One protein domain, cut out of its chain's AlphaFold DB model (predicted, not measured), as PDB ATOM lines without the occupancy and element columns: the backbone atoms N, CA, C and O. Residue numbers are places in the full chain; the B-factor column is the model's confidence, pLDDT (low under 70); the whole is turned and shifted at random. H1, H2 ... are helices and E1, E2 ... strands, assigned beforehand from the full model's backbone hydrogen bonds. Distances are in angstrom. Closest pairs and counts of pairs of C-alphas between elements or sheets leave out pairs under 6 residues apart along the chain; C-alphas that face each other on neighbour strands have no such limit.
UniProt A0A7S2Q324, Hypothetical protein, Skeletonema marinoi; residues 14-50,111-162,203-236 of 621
ATOM      1  N   GLY A  14     231.496 183.986 166.332       47.94
ATOM      2  CA  GLY A  14     231.710 182.760 167.103       47.94
ATOM      3  C   GLY A  14     230.651 181.702 166.772       47.94
ATOM      4  O   GLY A  14     229.504 182.026 166.480       47.94
ATOM      5  N   SER A  15     231.019 180.421 166.837       55.72
ATOM      6  CA  SER A  15     230.049 179.332 166.665       55.72
ATOM      7  C   SER A  15     229.223 179.147 167.942       55.72
ATOM      8  O   SER A  15     229.797 178.911 169.010       55.72
ATOM      9  N   SER A  16     227.889 179.215 167.833       64.75
ATOM     10  CA  SER A  16     226.963 178.871 168.923       64.75
ATOM     11  C   SER A  16     227.233 177.441 169.386       64.75
ATOM     12  O   SER A  16     226.912 176.485 168.682       64.75
ATOM     13  N   SER A  17     227.848 177.290 170.556       79.06
ATOM     14  CA  SER A  17     228.384 175.994 170.996       79.06
ATOM     15  C   SER A  17     228.255 175.730 172.493       79.06
ATOM     16  O   SER A  17     228.439 174.586 172.899       79.06
ATOM     17  N   GLY A  18     227.899 176.728 173.307       88.19
ATOM     18  CA  GLY A  18     227.448 176.501 174.680       88.19
ATOM     19  C   GLY A  18     225.966 176.116 174.758       88.19
ATOM     20  O   GLY A  18     225.188 176.353 173.829       88.19
ATOM     21  N   TRP A  19     225.569 175.563 175.902       91.50
ATOM     22  CA  TRP A  19     224.187 175.205 176.225       91.50
ATOM     23  C   TRP A  19     223.778 175.847 177.552       91.50
ATOM     24  O   TRP A  19     224.556 175.841 178.504       91.50
ATOM     25  N   ALA A  20     222.555 176.368 177.626       93.31
ATOM     26  CA  ALA A  20     221.990 176.968 178.832       93.31
ATOM     27  C   ALA A  20     220.521 176.555 179.006       93.31
ATOM     28  O   ALA A  20     219.834 176.327 178.003       93.31
ATOM     29  N   LEU A  21     220.058 176.458 180.256       93.12
ATOM     30  CA  LEU A  21     218.638 176.281 180.590       93.12
ATOM     31  C   LEU A  21     217.857 177.579 180.363       93.12
ATOM     32  O   LEU A  21     218.452 178.653 180.299       93.12
ATOM     33  N   ASP A  22     216.533 177.474 180.229       95.56
ATOM     34  CA  ASP A  22     215.669 178.647 180.362       95.56
ATOM     35  C   ASP A  22     215.593 179.081 181.835       95.56
ATOM     36  O   ASP A  22     215.784 178.274 182.744       95.56
ATOM     37  N   VAL A  23     215.321 180.362 182.066       95.12
ATOM     38  CA  VAL A  23     215.270 180.979 183.394       95.12
ATOM     39  C   VAL A  23     213.857 181.471 183.691       95.12
ATOM     40  O   VAL A  23     213.231 182.124 182.858       95.12
ATOM     41  N   ILE A  24     213.376 181.200 184.899       94.94
ATOM     42  CA  ILE A  24     212.155 181.778 185.465       94.94
ATOM     43  C   ILE A  24     212.583 182.767 186.548       94.94
ATOM     44  O   ILE A  24     213.335 182.394 187.447       94.94
ATOM     45  N   ILE A  25     212.095 184.004 186.486       94.12
ATOM     46  CA  ILE A  25     212.109 184.957 187.601       94.12
ATOM     47  C   ILE A  25     210.668 185.101 188.084       94.12
ATOM     48  O   ILE A  25     209.783 185.418 187.289       94.12
ATOM     49  N   VAL A  26     210.436 184.875 189.376       92.50
ATOM     50  CA  VAL A  26     209.133 185.067 190.019       92.50
ATOM     51  C   VAL A  26     209.167 186.374 190.806       92.50
ATOM     52  O   VAL A  26     209.954 186.527 191.745       92.50
ATOM     53  N   ALA A  27     208.334 187.330 190.400       89.38
ATOM     54  CA  ALA A  27     208.171 188.615 191.069       89.38
ATOM     55  C   ALA A  27     207.146 188.500 192.219       89.38
ATOM     56  O   ALA A  27     206.102 187.875 192.013       89.38
ATOM     57  N   PRO A  28     207.385 189.092 193.407       85.62
ATOM     58  CA  PRO A  28     206.410 189.095 194.500       85.62
ATOM     59  C   PRO A  28     205.080 189.742 194.106       85.62
ATOM     60  O   PRO A  28     205.037 190.642 193.263       85.62
ATOM     61  N   ALA A  29     203.987 189.318 194.738       71.75
ATOM     62  CA  ALA A  29     202.684 189.929 194.507       71.75
ATOM     63  C   ALA A  29     202.617 191.319 195.175       71.75
ATOM     64  O   ALA A  29     203.159 191.490 196.270       71.75
ATOM     65  N   PRO A  30     201.884 192.307 194.621       64.12
ATOM     66  CA  PRO A  30     201.759 193.632 195.242       64.12
ATOM     67  C   PRO A  30     201.211 193.598 196.678       64.12
ATOM     68  O   PRO A  30     201.572 194.439 197.497       64.12
ATOM     69  N   LYS A  31     200.367 192.604 196.996       55.88
ATOM     70  CA  LYS A  31     199.811 192.370 198.339       55.88
ATOM     71  C   LYS A  31     200.802 191.660 199.288       55.88
ATOM     72  O   LYS A  31     200.679 191.829 200.497       55.88
ATOM     73  N   SER A  32     201.798 190.928 198.769       52.84
ATOM     74  CA  SER A  32     202.784 190.168 199.562       52.84
ATOM     75  C   SER A  32     204.182 190.798 199.628       52.84
ATOM     76  O   SER A  32     205.022 190.321 200.392       52.84
ATOM     77  N   ALA A  33     204.429 191.900 198.910       56.62
ATOM     78  CA  ALA A  33     205.725 192.582 198.774       56.62
ATOM     79  C   ALA A  33     206.424 193.000 200.092       56.62
ATOM     80  O   ALA A  33     207.613 193.309 200.082       56.62
ATOM     81  N   ASN A  34     205.720 192.981 201.229       56.91
ATOM     82  CA  ASN A  34     206.301 193.199 202.561       56.91
ATOM     83  C   ASN A  34     206.954 191.937 203.175       56.91
ATOM     84  O   ASN A  34     207.646 192.051 204.185       56.91
ATOM     85  N   THR A  35     206.719 190.737 202.620       65.50
ATOM     86  CA  THR A  35     207.250 189.453 203.139       65.50
ATOM     87  C   THR A  35     207.763 188.483 202.066       65.50
ATOM     88  O   THR A  35     208.606 187.639 202.374       65.50
ATOM     89  N   GLY A  36     207.274 188.584 200.826       73.00
ATOM     90  CA  GLY A  36     207.775 187.852 199.661       73.00
ATOM     91  C   GLY A  36     208.983 188.544 199.024       73.00
ATOM     92  O   GLY A  36     209.111 189.766 199.073       73.00
ATOM     93  N   VAL A  37     209.881 187.765 198.420       85.81
ATOM     94  CA  VAL A  37     211.156 188.245 197.862       85.81
ATOM     95  C   VAL A  37     211.346 187.697 196.449       85.81
ATOM     96  O   VAL A  37     211.099 186.516 196.212       85.81
ATOM     97  N   ALA A  38     211.791 188.535 195.502       89.69
ATOM     98  CA  ALA A  38     212.026 188.094 194.129       89.69
ATOM     99  C   ALA A  38     213.046 186.950 194.084       89.69
ATOM    100  O   ALA A  38     214.136 187.040 194.657       89.69
ATOM    101  N   ALA A  39     212.674 185.878 193.391       92.12
ATOM    102  CA  ALA A  39     213.422 184.630 193.345       92.12
ATOM    103  C   ALA A  39     213.481 184.091 191.912       92.12
ATOM    104  O   ALA A  39     212.707 184.500 191.045       92.12
ATOM    105  N   SER A  40     214.406 183.169 191.640       93.81
ATOM    106  CA  SER A  40     214.575 182.598 190.302       93.81
ATOM    107  C   SER A  40     214.827 181.098 190.312       93.81
ATOM    108  O   SER A  40     215.275 180.525 191.309       93.81
ATOM    109  N   SER A  41     214.617 180.472 189.158       92.69
ATOM    110  CA  SER A  41     215.262 179.209 188.797       92.69
ATOM    111  C   SER A  41     216.794 179.381 188.704       92.69
ATOM    112  O   SER A  41     217.331 180.484 188.855       92.69
ATOM    113  N   ASP A  42     217.513 178.287 188.474       90.69
ATOM    114  CA  ASP A  42     218.967 178.282 188.317       90.69
ATOM    115  C   ASP A  42     219.392 178.890 186.970       90.69
ATOM    116  O   ASP A  42     218.963 178.452 185.901       90.69
ATOM    117  N   PHE A  43     220.321 179.846 187.004       92.06
ATOM    118  CA  PHE A  43     221.009 180.363 185.819       92.06
ATOM    119  C   PHE A  43     222.110 179.376 185.395       92.06
ATOM    120  O   PHE A  43     223.301 179.600 185.620       92.06
ATOM    121  N   TYR A  44     221.720 178.246 184.803       91.19
ATOM    122  CA  TYR A  44     222.663 177.216 184.368       91.19
ATOM    123  C   TYR A  44     223.136 177.433 182.921       91.19
ATOM    124  O   TYR A  44     222.347 177.344 181.981       91.19
ATOM    125  N   VAL A  45     224.452 177.596 182.737       91.81
ATOM    126  CA  VAL A  45     225.136 177.563 181.431       91.81
ATOM    127  C   VAL A  45     226.402 176.697 181.484       91.81
ATOM    128  O   VAL A  45     227.123 176.673 182.486       91.81
ATOM    129  N   SER A  46     226.669 175.981 180.391       88.19
ATOM    130  CA  SER A  46     227.770 175.031 180.219       88.19
ATOM    131  C   SER A  46     228.408 175.173 178.833       88.19
ATOM    132  O   SER A  46     227.703 175.309 177.828       88.19
ATOM    133  N   PHE A  47     229.741 175.115 178.759       87.38
ATOM    134  CA  PHE A  47     230.502 175.232 177.507       87.38
ATOM    135  C   PHE A  47     231.346 173.970 177.228       87.38
ATOM    136  O   PHE A  47     231.950 173.417 178.154       87.38
ATOM    137  N   PRO A  48     231.455 173.518 175.960       81.62
ATOM    138  CA  PRO A  48     232.311 172.398 175.579       81.62
ATOM    139  C   PRO A  48     233.764 172.550 176.050       81.62
ATOM    140  O   PRO A  48     234.453 173.519 175.729       81.62
ATOM    141  N   SER A  49     234.284 171.525 176.730       69.25
ATOM    142  CA  SER A  49     235.664 171.488 177.245       69.25
ATOM    143  C   SER A  49     236.746 171.574 176.153       69.25
ATOM    144  O   SER A  49     237.899 171.910 176.438       69.25
ATOM    145  N   SER A  50     236.376 171.321 174.894       70.50
ATOM    146  CA  SER A  50     237.205 171.507 173.698       70.50
ATOM    147  C   SER A  50     237.544 172.975 173.412       70.50
ATOM    148  O   SER A  50     238.642 173.239 172.922       70.50
ATOM    149  N   LYS A 111     236.191 190.543 187.074       65.19
ATOM    150  CA  LYS A 111     235.281 190.381 185.933       65.19
ATOM    151  C   LYS A 111     235.218 188.917 185.503       65.19
ATOM    152  O   LYS A 111     236.249 188.278 185.281       65.19
ATOM    153  N   GLY A 112     233.998 188.402 185.379       79.31
ATOM    154  CA  GLY A 112     233.755 187.039 184.927       79.31
ATOM    155  C   GLY A 112     234.218 186.853 183.484       79.31
ATOM    156  O   GLY A 112     234.079 187.748 182.653       79.31
ATOM    157  N   ASN A 113     234.751 185.673 183.160       88.62
ATOM    158  CA  ASN A 113     235.067 185.318 181.774       88.62
ATOM    159  C   ASN A 113     233.830 184.866 180.977       88.62
ATOM    160  O   ASN A 113     233.958 184.537 179.800       88.62
ATOM    161  N   VAL A 114     232.639 184.855 181.584       92.06
ATOM    162  CA  VAL A 114     231.352 184.695 180.903       92.06
ATOM    163  C   VAL A 114     230.484 185.913 181.203       92.06
ATOM    164  O   VAL A 114     229.953 186.049 182.303       92.06
ATOM    165  N   GLN A 115     230.345 186.788 180.210       93.31
ATOM    166  CA  GLN A 115     229.515 187.990 180.285       93.31
ATOM    167  C   GLN A 115     228.053 187.647 180.007       93.31
ATOM    168  O   GLN A 115     227.771 186.849 179.106       93.31
ATOM    169  N   VAL A 116     227.121 188.257 180.740       93.06
ATOM    170  CA  VAL A 116     225.681 187.987 180.586       93.06
ATOM    171  C   VAL A 116     224.949 189.210 180.049       93.06
ATOM    172  O   VAL A 116     225.075 190.309 180.585       93.06
ATOM    173  N   SER A 117     224.140 189.016 179.006       93.00
ATOM    174  CA  SER A 117     223.229 190.042 178.495       93.00
ATOM    175  C   SER A 117     221.787 189.552 178.391       93.00
ATOM    176  O   SER A 117     221.531 188.389 178.076       93.00
ATOM    177  N   ILE A 118     220.837 190.452 178.650       93.12
ATOM    178  CA  ILE A 118     219.392 190.230 178.509       93.12
ATOM    179  C   ILE A 118     218.877 191.210 177.454       93.12
ATOM    180  O   ILE A 118     219.158 192.406 177.525       93.12
ATOM    181  N   ASN A 119     218.178 190.700 176.438       91.62
ATOM    182  CA  ASN A 119     217.671 191.474 175.296       91.62
ATOM    183  C   ASN A 119     218.750 192.371 174.644       91.62
ATOM    184  O   ASN A 119     218.490 193.488 174.204       91.62
ATOM    185  N   GLY A 120     219.996 191.880 174.615       87.38
ATOM    186  CA  GLY A 120     221.166 192.577 174.072       87.38
ATOM    187  C   GLY A 120     221.880 193.540 175.032       87.38
ATOM    188  O   GLY A 120     222.995 193.956 174.721       87.38
ATOM    189  N   ARG A 121     221.316 193.866 176.204       88.88
ATOM    190  CA  ARG A 121     221.968 194.732 177.206       88.88
ATOM    191  C   ARG A 121     222.787 193.910 178.193       88.88
ATOM    192  O   ARG A 121     222.273 192.944 178.749       88.88
ATOM    193  N   CYS A 122     224.049 194.278 178.403       89.19
ATOM    194  CA  CYS A 122     224.923 193.626 179.383       89.19
ATOM    195  C   CYS A 122     224.429 193.884 180.816       89.19
ATOM    196  O   CYS A 122     223.999 194.994 181.112       89.19
ATOM    197  N   ILE A 123     224.515 192.881 181.695       90.06
ATOM    198  CA  ILE A 123     224.140 192.971 183.112       90.06
ATOM    199  C   ILE A 123     225.328 192.474 183.957       90.06
ATOM    200  O   ILE A 123     225.349 191.304 184.341       90.06
ATOM    201  N   PRO A 124     226.321 193.326 184.286       88.25
ATOM    202  CA  PRO A 124     227.566 192.886 184.933       88.25
ATOM    203  C   PRO A 124     227.383 192.207 186.301       88.25
ATOM    204  O   PRO A 124     228.207 191.390 186.708       88.25
ATOM    205  N   LYS A 125     226.277 192.479 187.012       88.25
ATOM    206  CA  LYS A 125     225.925 191.767 188.260       88.25
ATOM    207  C   LYS A 125     225.618 190.276 188.045       88.25
ATOM    208  O   LYS A 125     225.697 189.507 188.996       88.25
ATOM    209  N   LEU A 126     225.296 189.869 186.813       90.94
ATOM    210  CA  LEU A 126     225.103 188.476 186.405       90.94
ATOM    211  C   LEU A 126     226.364 187.838 185.795       90.94
ATOM    212  O   LEU A 126     226.293 186.678 185.393       90.94
ATOM    213  N   ASP A 127     227.505 188.533 185.712       90.62
ATOM    214  CA  ASP A 127     228.724 187.949 185.140       90.62
ATOM    215  C   ASP A 127     229.140 186.670 185.887       90.62
ATOM    216  O   ASP A 127     229.055 186.552 187.117       90.62
ATOM    217  N   MET A 128     229.600 185.684 185.118       90.88
ATOM    218  CA  MET A 128     229.899 184.338 185.592       90.88
ATOM    219  C   MET A 128     231.353 183.945 185.314       90.88
ATOM    220  O   MET A 128     232.005 184.429 184.390       90.88
ATOM    221  N   THR A 129     231.858 183.009 186.111       87.69
ATOM    222  CA  THR A 129     233.155 182.361 185.921       87.69
ATOM    223  C   THR A 129     232.969 180.941 185.388       87.69
ATOM    224  O   THR A 129     232.268 180.120 185.986       87.69
ATOM    225  N   PHE A 130     233.659 180.638 184.290       84.00
ATOM    226  CA  PHE A 130     233.845 179.310 183.714       84.00
ATOM    227  C   PHE A 130     235.279 178.832 183.976       84.00
ATOM    228  O   PHE A 130     236.241 179.440 183.496       84.00
ATOM    229  N   SER A 131     235.441 177.731 184.719       74.44
ATOM    230  CA  SER A 131     236.755 177.193 185.094       74.44
ATOM    231  C   SER A 131     236.924 175.736 184.679       74.44
ATOM    232  O   SER A 131     236.262 174.839 185.191       74.44
ATOM    233  N   LYS A 132     237.919 175.489 183.820       65.56
ATOM    234  CA  LYS A 132     238.266 174.171 183.260       65.56
ATOM    235  C   LYS A 132     238.541 173.072 184.304       65.56
ATOM    236  O   LYS A 132     238.550 171.898 183.944       65.56
ATOM    237  N   LYS A 133     238.831 173.432 185.560       58.62
ATOM    238  CA  LYS A 133     239.198 172.475 186.619       58.62
ATOM    239  C   LYS A 133     237.989 171.840 187.321       58.62
ATOM    240  O   LYS A 133     238.083 170.683 187.712       58.62
ATOM    241  N   ASN A 134     236.870 172.560 187.460       50.41
ATOM    242  CA  ASN A 134     235.796 172.212 188.402       50.41
ATOM    243  C   ASN A 134     234.431 172.069 187.698       50.41
ATOM    244  O   ASN A 134     233.506 172.834 187.963       50.41
ATOM    245  N   THR A 135     234.299 171.039 186.853       55.44
ATOM    246  CA  THR A 135     233.120 170.731 186.003       55.44
ATOM    247  C   THR A 135     232.873 171.735 184.862       55.44
ATOM    248  O   THR A 135     233.639 172.676 184.679       55.44
ATOM    249  N   SER A 136     231.866 171.482 184.015       60.31
ATOM    250  CA  SER A 136     231.587 172.279 182.807       60.31
ATOM    251  C   SER A 136     230.598 173.431 183.013       60.31
ATOM    252  O   SER A 136     230.375 174.188 182.070       60.31
ATOM    253  N   SER A 137     229.987 173.563 184.193       72.12
ATOM    254  CA  SER A 137     229.023 174.625 184.489       72.12
ATOM    255  C   SER A 137     229.696 175.902 184.993       72.12
ATOM    256  O   SER A 137     230.734 175.872 185.657       72.12
ATOM    257  N   CYS A 138     229.084 177.042 184.684       82.75
ATOM    258  CA  CYS A 138     229.508 178.340 185.204       82.75
ATOM    259  C   CYS A 138     228.891 178.614 186.585       82.75
ATOM    260  O   CYS A 138     227.872 178.029 186.954       82.75
ATOM    261  N   ARG A 139     229.487 179.538 187.344       84.12
ATOM    262  CA  ARG A 139     228.908 180.110 188.577       84.12
ATOM    263  C   ARG A 139     229.026 181.628 188.534       84.12
ATOM    264  O   ARG A 139     229.964 182.121 187.915       84.12
ATOM    265  N   PHE A 140     228.125 182.359 189.183       84.00
ATOM    266  CA  PHE A 140     228.254 183.813 189.316       84.00
ATOM    267  C   PHE A 140     229.582 184.214 189.971       84.00
ATOM    268  O   PHE A 140     230.120 183.480 190.800       84.00
ATOM    269  N   VAL A 141     230.094 185.387 189.595       77.88
ATOM    270  CA  VAL A 141     231.222 186.043 190.281       77.88
ATOM    271  C   VAL A 141     230.831 186.449 191.708       77.88
ATOM    272  O   VAL A 141     231.650 186.366 192.620       77.88
ATOM    273  N   HIS A 142     229.576 186.858 191.901       68.69
ATOM    274  CA  HIS A 142     229.049 187.376 193.160       68.69
ATOM    275  C   HIS A 142     227.855 186.533 193.636       68.69
ATOM    276  O   HIS A 142     226.939 186.262 192.862       68.69
ATOM    277  N   GLY A 143     227.824 186.177 194.924       58.06
ATOM    278  CA  GLY A 143     226.659 185.559 195.565       58.06
ATOM    279  C   GLY A 143     226.555 184.032 195.453       58.06
ATOM    280  O   GLY A 143     227.517 183.325 195.148       58.06
ATOM    281  N   ASN A 144     225.367 183.517 195.782       59.03
ATOM    282  CA  ASN A 144     225.135 182.088 195.981       59.03
ATOM    283  C   ASN A 144     225.065 181.317 194.651       59.03
ATOM    284  O   ASN A 144     224.614 181.812 193.621       59.03
ATOM    285  N   SER A 145     225.556 180.075 194.664       72.50
ATOM    286  CA  SER A 145     225.764 179.288 193.441       72.50
ATOM    287  C   SER A 145     224.477 179.140 192.613       72.50
ATOM    288  O   SER A 145     223.473 178.659 193.122       72.50
ATOM    289  N   LEU A 146     224.553 179.499 191.325       82.31
ATOM    290  CA  LEU A 146     223.488 179.430 190.308       82.31
ATOM    291  C   LEU A 146     222.267 180.357 190.479       82.31
ATOM    292  O   LEU A 146     221.511 180.475 189.516       82.31
ATOM    293  N   LYS A 147     222.091 181.076 191.597       88.06
ATOM    294  CA  LYS A 147     220.976 182.031 191.772       88.06
ATOM    295  C   LYS A 147     221.480 183.423 192.196       88.06
ATOM    296  O   LYS A 147     222.190 183.515 193.197       88.06
ATOM    297  N   PRO A 148     221.154 184.501 191.454       89.12
ATOM    298  CA  PRO A 148     221.601 185.854 191.788       89.12
ATOM    299  C   PRO A 148     220.887 186.385 193.043       89.12
ATOM    300  O   PRO A 148     219.890 185.819 193.492       89.12
ATOM    301  N   SER A 149     221.383 187.486 193.621       88.94
ATOM    302  CA  SER A 149     220.739 188.100 194.790       88.94
ATOM    303  C   SER A 149     219.350 188.656 194.456       88.94
ATOM    304  O   SER A 149     219.107 189.114 193.338       88.94
ATOM    305  N   ALA A 150     218.458 188.694 195.450       88.19
ATOM    306  CA  ALA A 150     217.138 189.319 195.324       88.19
ATOM    307  C   ALA A 150     217.223 190.787 194.865       88.19
ATOM    308  O   ALA A 150     216.431 191.226 194.043       88.19
ATOM    309  N   GLU A 151     218.237 191.527 195.321       87.75
ATOM    310  CA  GLU A 151     218.545 192.891 194.866       87.75
ATOM    311  C   GLU A 151     218.840 192.949 193.360       87.75
ATOM    312  O   GLU A 151     218.407 193.867 192.667       87.75
ATOM    313  N   THR A 152     219.562 191.951 192.837       89.25
ATOM    314  CA  THR A 152     219.872 191.836 191.406       89.25
ATOM    315  C   THR A 152     218.624 191.455 190.610       89.25
ATOM    316  O   THR A 152     218.421 191.987 189.523       89.25
ATOM    317  N   LEU A 153     217.759 190.592 191.155       90.75
ATOM    318  CA  LEU A 153     216.474 190.239 190.541       90.75
ATOM    319  C   LEU A 153     215.504 191.428 190.514       90.75
ATOM    320  O   LEU A 153     214.941 191.704 189.459       90.75
ATOM    321  N   ASN A 154     215.378 192.182 191.609       89.00
ATOM    322  CA  ASN A 154     214.587 193.415 191.660       89.00
ATOM    323  C   ASN A 154     215.105 194.449 190.650       89.00
ATOM    324  O   ASN A 154     214.332 194.950 189.844       89.00
ATOM    325  N   MET A 155     216.421 194.690 190.601       87.94
ATOM    326  CA  MET A 155     217.045 195.578 189.607       87.94
ATOM    327  C   MET A 155     216.724 195.166 188.157       87.94
ATOM    328  O   MET A 155     216.504 196.015 187.291       87.94
ATOM    329  N   ILE A 156     216.687 193.857 187.890       89.38
ATOM    330  CA  ILE A 156     216.324 193.296 186.585       89.38
ATOM    331  C   ILE A 156     214.833 193.532 186.280       89.38
ATOM    332  O   ILE A 156     214.518 193.991 185.182       89.38
ATOM    333  N   ILE A 157     213.936 193.284 187.243       87.31
ATOM    334  CA  ILE A 157     212.478 193.498 187.129       87.31
ATOM    335  C   ILE A 157     212.141 194.986 186.926       87.31
ATOM    336  O   ILE A 157     211.408 195.328 186.000       87.31
ATOM    337  N   ASP A 158     212.716 195.875 187.739       83.62
ATOM    338  CA  ASP A 158     212.469 197.325 187.720       83.62
ATOM    339  C   ASP A 158     213.115 198.043 186.516       83.62
ATOM    340  O   ASP A 158     212.869 199.233 186.282       83.62
ATOM    341  N   GLY A 159     213.974 197.347 185.762       72.88
ATOM    342  CA  GLY A 159     214.725 197.897 184.631       72.88
ATOM    343  C   GLY A 159     215.770 198.948 185.026       72.88
ATOM    344  O   GLY A 159     216.137 199.789 184.202       72.88
ATOM    345  N   THR A 160     216.240 198.935 186.276       62.66
ATOM    346  CA  THR A 160     217.161 199.932 186.842       62.66
ATOM    347  C   THR A 160     218.621 199.594 186.546       62.66
ATOM    348  O   THR A 160     219.408 199.257 187.428       62.66
ATOM    349  N   ALA A 161     218.998 199.718 185.272       50.31
ATOM    350  CA  ALA A 161     220.405 199.765 184.897       50.31
ATOM    351  C   ALA A 161     221.096 200.984 185.547       50.31
ATOM    352  O   ALA A 161     220.612 202.111 185.442       50.31
ATOM    353  N   ASP A 162     222.233 200.715 186.185       42.28
ATOM    354  CA  ASP A 162     223.337 201.649 186.428       42.28
ATOM    355  C   ASP A 162     223.039 202.928 187.240       42.28
ATOM    356  O   ASP A 162     223.255 204.050 186.787       42.28
ATOM    357  N   LEU A 203     213.908 196.742 180.563       75.81
ATOM    358  CA  LEU A 203     214.877 195.666 180.323       75.81
ATOM    359  C   LEU A 203     214.185 194.373 179.875       75.81
ATOM    360  O   LEU A 203     214.743 193.626 179.072       75.81
ATOM    361  N   LEU A 204     212.979 194.130 180.397       82.06
ATOM    362  CA  LEU A 204     212.219 192.896 180.245       82.06
ATOM    363  C   LEU A 204     210.859 193.161 179.600       82.06
ATOM    364  O   LEU A 204     210.085 193.977 180.096       82.06
ATOM    365  N   ASP A 205     210.524 192.397 178.568       71.50
ATOM    366  CA  ASP A 205     209.153 192.285 178.090       71.50
ATOM    367  C   ASP A 205     208.366 191.405 179.077       71.50
ATOM    368  O   ASP A 205     208.492 190.173 179.084       71.50
ATOM    369  N   SER A 206     207.573 192.041 179.942       61.06
ATOM    370  CA  SER A 206     206.746 191.370 180.953       61.06
ATOM    371  C   SER A 206     205.792 190.345 180.332       61.06
ATOM    372  O   SER A 206     205.138 190.613 179.325       61.06
ATOM    373  N   GLY A 207     205.712 189.152 180.931       56.78
ATOM    374  CA  GLY A 207     204.873 188.050 180.443       56.78
ATOM    375  C   GLY A 207     205.311 187.435 179.104       56.78
ATOM    376  O   GLY A 207     204.603 186.576 178.580       56.78
ATOM    377  N   ARG A 208     206.457 187.841 178.537       71.12
ATOM    378  CA  ARG A 208     206.980 187.345 177.252       71.12
ATOM    379  C   ARG A 208     208.343 186.663 177.398       71.12
ATOM    380  O   ARG A 208     208.990 186.691 178.444       71.12
ATOM    381  N   ARG A 209     208.761 186.018 176.307       84.56
ATOM    382  CA  ARG A 209     210.059 185.358 176.137       84.56
ATOM    383  C   ARG A 209     211.161 186.408 175.947       84.56
ATOM    384  O   ARG A 209     211.318 186.939 174.851       84.56
ATOM    385  N   ASN A 210     211.949 186.657 176.985       92.25
ATOM    386  CA  ASN A 210     213.155 187.484 176.912       92.25
ATOM    387  C   ASN A 210     214.348 186.623 176.472       92.25
ATOM    388  O   ASN A 210     214.371 185.422 176.739       92.25
ATOM    389  N   VAL A 211     215.349 187.202 175.806       93.75
ATOM    390  CA  VAL A 211     216.533 186.459 175.334       93.75
ATOM    391  C   VAL A 211     217.717 186.727 176.252       93.75
ATOM    392  O   VAL A 211     218.212 187.853 176.304       93.75
ATOM    393  N   ILE A 212     218.213 185.689 176.927       94.75
ATOM    394  CA  ILE A 212     219.460 185.741 177.697       94.75
ATOM    395  C   ILE A 212     220.607 185.137 176.876       94.75
ATOM    396  O   ILE A 212     220.486 184.051 176.300       94.75
ATOM    397  N   THR A 213     221.722 185.863 176.786       95.44
ATOM    398  CA  THR A 213     222.929 185.445 176.062       95.44
ATOM    399  C   THR A 213     224.126 185.436 177.004       95.44
ATOM    400  O   THR A 213     224.484 186.457 177.587       95.44
ATOM    401  N   TYR A 214     224.762 184.276 177.117       94.88
ATOM    402  CA  TYR A 214     225.988 184.063 177.880       94.88
ATOM    403  C   TYR A 214     227.164 184.043 176.903       94.88
ATOM    404  O   TYR A 214     227.221 183.171 176.034       94.88
ATOM    405  N   THR A 215     228.101 184.976 177.036       93.94
ATOM    406  CA  THR A 215     229.231 185.156 176.112       93.94
ATOM    407  C   THR A 215     230.531 184.778 176.810       93.94
ATOM    408  O   THR A 215     230.968 185.477 177.716       93.94
ATOM    409  N   LEU A 216     231.158 183.673 176.398       91.69
ATOM    410  CA  LEU A 216     232.464 183.236 176.900       91.69
ATOM    411  C   LEU A 216     233.575 184.046 176.220       91.69
ATOM    412  O   LEU A 216     233.711 184.014 174.994       91.69
ATOM    413  N   VAL A 217     234.391 184.722 177.024       90.12
ATOM    414  CA  VAL A 217     235.439 185.660 176.602       90.12
ATOM    415  C   VAL A 217     236.827 185.130 176.993       90.12
ATOM    416  O   VAL A 217     236.993 184.430 177.994       90.12
ATOM    417  N   SER A 218     237.838 185.427 176.178       86.44
ATOM    418  CA  SER A 218     239.241 185.089 176.430       86.44
ATOM    419  C   SER A 218     239.890 186.040 177.444       86.44
ATOM    420  O   SER A 218     239.429 187.158 177.656       86.44
ATOM    421  N   GLU A 219     241.041 185.645 177.995       81.88
ATOM    422  CA  GLU A 219     241.917 186.512 178.813       81.88
ATOM    423  C   GLU A 219     242.350 187.811 178.092       81.88
ATOM    424  O   GLU A 219     242.878 188.718 178.726       81.88
ATOM    425  N   LYS A 220     242.141 187.908 176.770       83.56
ATOM    426  CA  LYS A 220     242.453 189.078 175.934       83.56
ATOM    427  C   LYS A 220     241.225 189.904 175.529       83.56
ATOM    428  O   LYS A 220     241.387 190.902 174.835       83.56
ATOM    429  N   GLY A 221     240.017 189.490 175.916       82.31
ATOM    430  CA  GLY A 221     238.763 190.125 175.494       82.31
ATOM    431  C   GLY A 221     238.128 189.546 174.219       82.31
ATOM    432  O   GLY A 221     237.070 190.017 173.811       82.31
ATOM    433  N   ASP A 222     238.716 188.519 173.591       86.00
ATOM    434  CA  ASP A 222     238.139 187.895 172.389       86.00
ATOM    435  C   ASP A 222     236.925 187.020 172.739       86.00
ATOM    436  O   ASP A 222     237.007 186.181 173.636       86.00
ATOM    437  N   VAL A 223     235.829 187.114 171.983       88.94
ATOM    438  CA  VAL A 223     234.690 186.188 172.127       88.94
ATOM    439  C   VAL A 223     235.076 184.791 171.624       88.94
ATOM    440  O   VAL A 223     235.385 184.605 170.448       88.94
ATOM    441  N   ILE A 224     235.021 183.795 172.511       88.75
ATOM    442  CA  ILE A 224     235.317 182.383 172.218       88.75
ATOM    443  C   ILE A 224     234.058 181.648 171.742       88.75
ATOM    444  O   ILE A 224     234.108 180.852 170.804       88.75
ATOM    445  N   SER A 225     232.936 181.860 172.431       90.00
ATOM    446  CA  SER A 225     231.679 181.132 172.230       90.00
ATOM    447  C   SER A 225     230.525 181.887 172.887       90.00
ATOM    448  O   SER A 225     230.746 182.738 173.747       90.00
ATOM    449  N   TYR A 226     229.294 181.538 172.526       91.81
ATOM    450  CA  TYR A 226     228.109 181.947 173.268       91.81
ATOM    451  C   TYR A 226     227.128 180.784 173.460       91.81
ATOM    452  O   TYR A 226     227.164 179.778 172.738       91.81
ATOM    453  N   ALA A 227     226.239 180.955 174.436       93.62
ATOM    454  CA  ALA A 227     225.008 180.195 174.616       93.62
ATOM    455  C   ALA A 227     223.826 181.177 174.647       93.62
ATOM    456  O   ALA A 227     223.920 182.229 175.279       93.62
ATOM    457  N   LYS A 228     222.719 180.833 173.982       94.69
ATOM    458  CA  LYS A 228     221.450 181.579 174.031       94.69
ATOM    459  C   LYS A 228     220.401 180.716 174.745       94.69
ATOM    460  O   LYS A 228     220.359 179.504 174.522       94.69
ATOM    461  N   ALA A 229     219.577 181.332 175.581       95.06
ATOM    462  CA  ALA A 229     218.415 180.726 176.231       95.06
ATOM    463  C   ALA A 229     217.323 181.784 176.456       95.06
ATOM    464  O   ALA A 229     217.497 182.947 176.073       95.06
ATOM    465  N   TYR A 230     216.202 181.391 177.056       95.19
ATOM    466  CA  TYR A 230     215.076 182.283 177.300       95.19
ATOM    467  C   TYR A 230     214.857 182.571 178.779       95.19
ATOM    468  O   TYR A 230     215.055 181.709 179.628       95.19
ATOM    469  N   LEU A 231     214.432 183.795 179.074       94.81
ATOM    470  CA  LEU A 231     214.099 184.266 180.409       94.81
ATOM    471  C   LEU A 231     212.627 184.686 180.440       94.81
ATOM    472  O   LEU A 231     212.155 185.427 179.577       94.81
ATOM    473  N   TYR A 232     211.908 184.204 181.445       93.81
ATOM    474  CA  TYR A 232     210.490 184.463 181.659       93.81
ATOM    475  C   TYR A 232     210.303 185.158 183.006       93.81
ATOM    476  O   TYR A 232     210.915 184.765 183.999       93.81
ATOM    477  N   VAL A 233     209.454 186.185 183.033       91.88
ATOM    478  CA  VAL A 233     209.056 186.884 184.261       91.88
ATOM    479  C   VAL A 233     207.612 186.516 184.557       91.88
ATOM    480  O   VAL A 233     206.730 186.808 183.747       91.88
ATOM    481  N   TRP A 234     207.391 185.857 185.689       91.56
ATOM    482  CA  TRP A 234     206.085 185.398 186.155       91.56
ATOM    483  C   TRP A 234     205.714 186.102 187.465       91.56
ATOM    484  O   TRP A 234     206.581 186.507 188.241       91.56
ATOM    485  N   SER A 235     204.416 186.264 187.703       87.88
ATOM    486  CA  SER A 235     203.886 186.753 188.975       87.88
ATOM    487  C   SER A 235     203.928 185.635 190.011       87.88
ATOM    488  O   SER A 235     203.652 184.485 189.680       87.88
ATOM    489  N   ALA A 236     204.161 185.957 191.282       87.62
ATOM    490  CA  ALA A 236     203.907 185.028 192.381       87.62
ATOM    491  C   ALA A 236     202.456 184.512 192.376       87.62
ATOM    492  O   ALA A 236     202.214 183.400 192.834       87.62
TER     493      ALA A 236
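What this domain is: This is residues 14 to 50, 111 to 162 and 203 to 236 of the 621 residues of the protein "Hypothetical protein" of Skeletonema marinoi (UniProt A0A7S2Q324). Expect little regular structure: a curled, strongly twisted sheet of four strands along E4, with loops 28 to 50 and 119 to 149 folding back on E1 and E2 through short pairings, and short H1 grazing the sheet near E1. The 123 printed residues, under half in named elements, hold E1, E2, H1, E3, E4 in turn; the mixed sheet runs E1 E4 E3 E2, and the class is mixed, helices and strands. It is compact, radius of gyration of the C-alphas 14.6 A, spanning 49 by 25 by 25 A.

How they stand to each other: Find edge strand E1, residues 23 to 27, parallel to E4, residues 223 to 235, with N 25 and O 232 2.9 A apart. E2, residues 114 to 118, is antiparallel to E3, residues 210 to 217; N 115 and O 215 are 2.9 A apart. H1, residues 150 to 157, only grazes the sheet; its closest C-alpha pair with E1 is Leu 153 and Ile 25, 7.5 A, and every O i to N i+4 pair is within hydrogen-bond range. E3 and E4 form a hairpin; N 214 and O 227 are 2.9 A apart.

Where its parts are: Start E1 at C-alpha 23, (215.270, 180.979, 183.394); E3 runs 22.4 A, and E4 runs 35.1 A to C-alpha 235, (203.886, 186.753, 188.975).

The domain as a whole: The printed part has two cuts, one between residues 50 and 111, whose C-alphas are 22.6 A apart, and one between residues 162 and 203, whose C-alphas are 12.0 A apart. The link E2 to H1 is long. Look for pLDDT under 70 in 24 residues, among them 30 to 35.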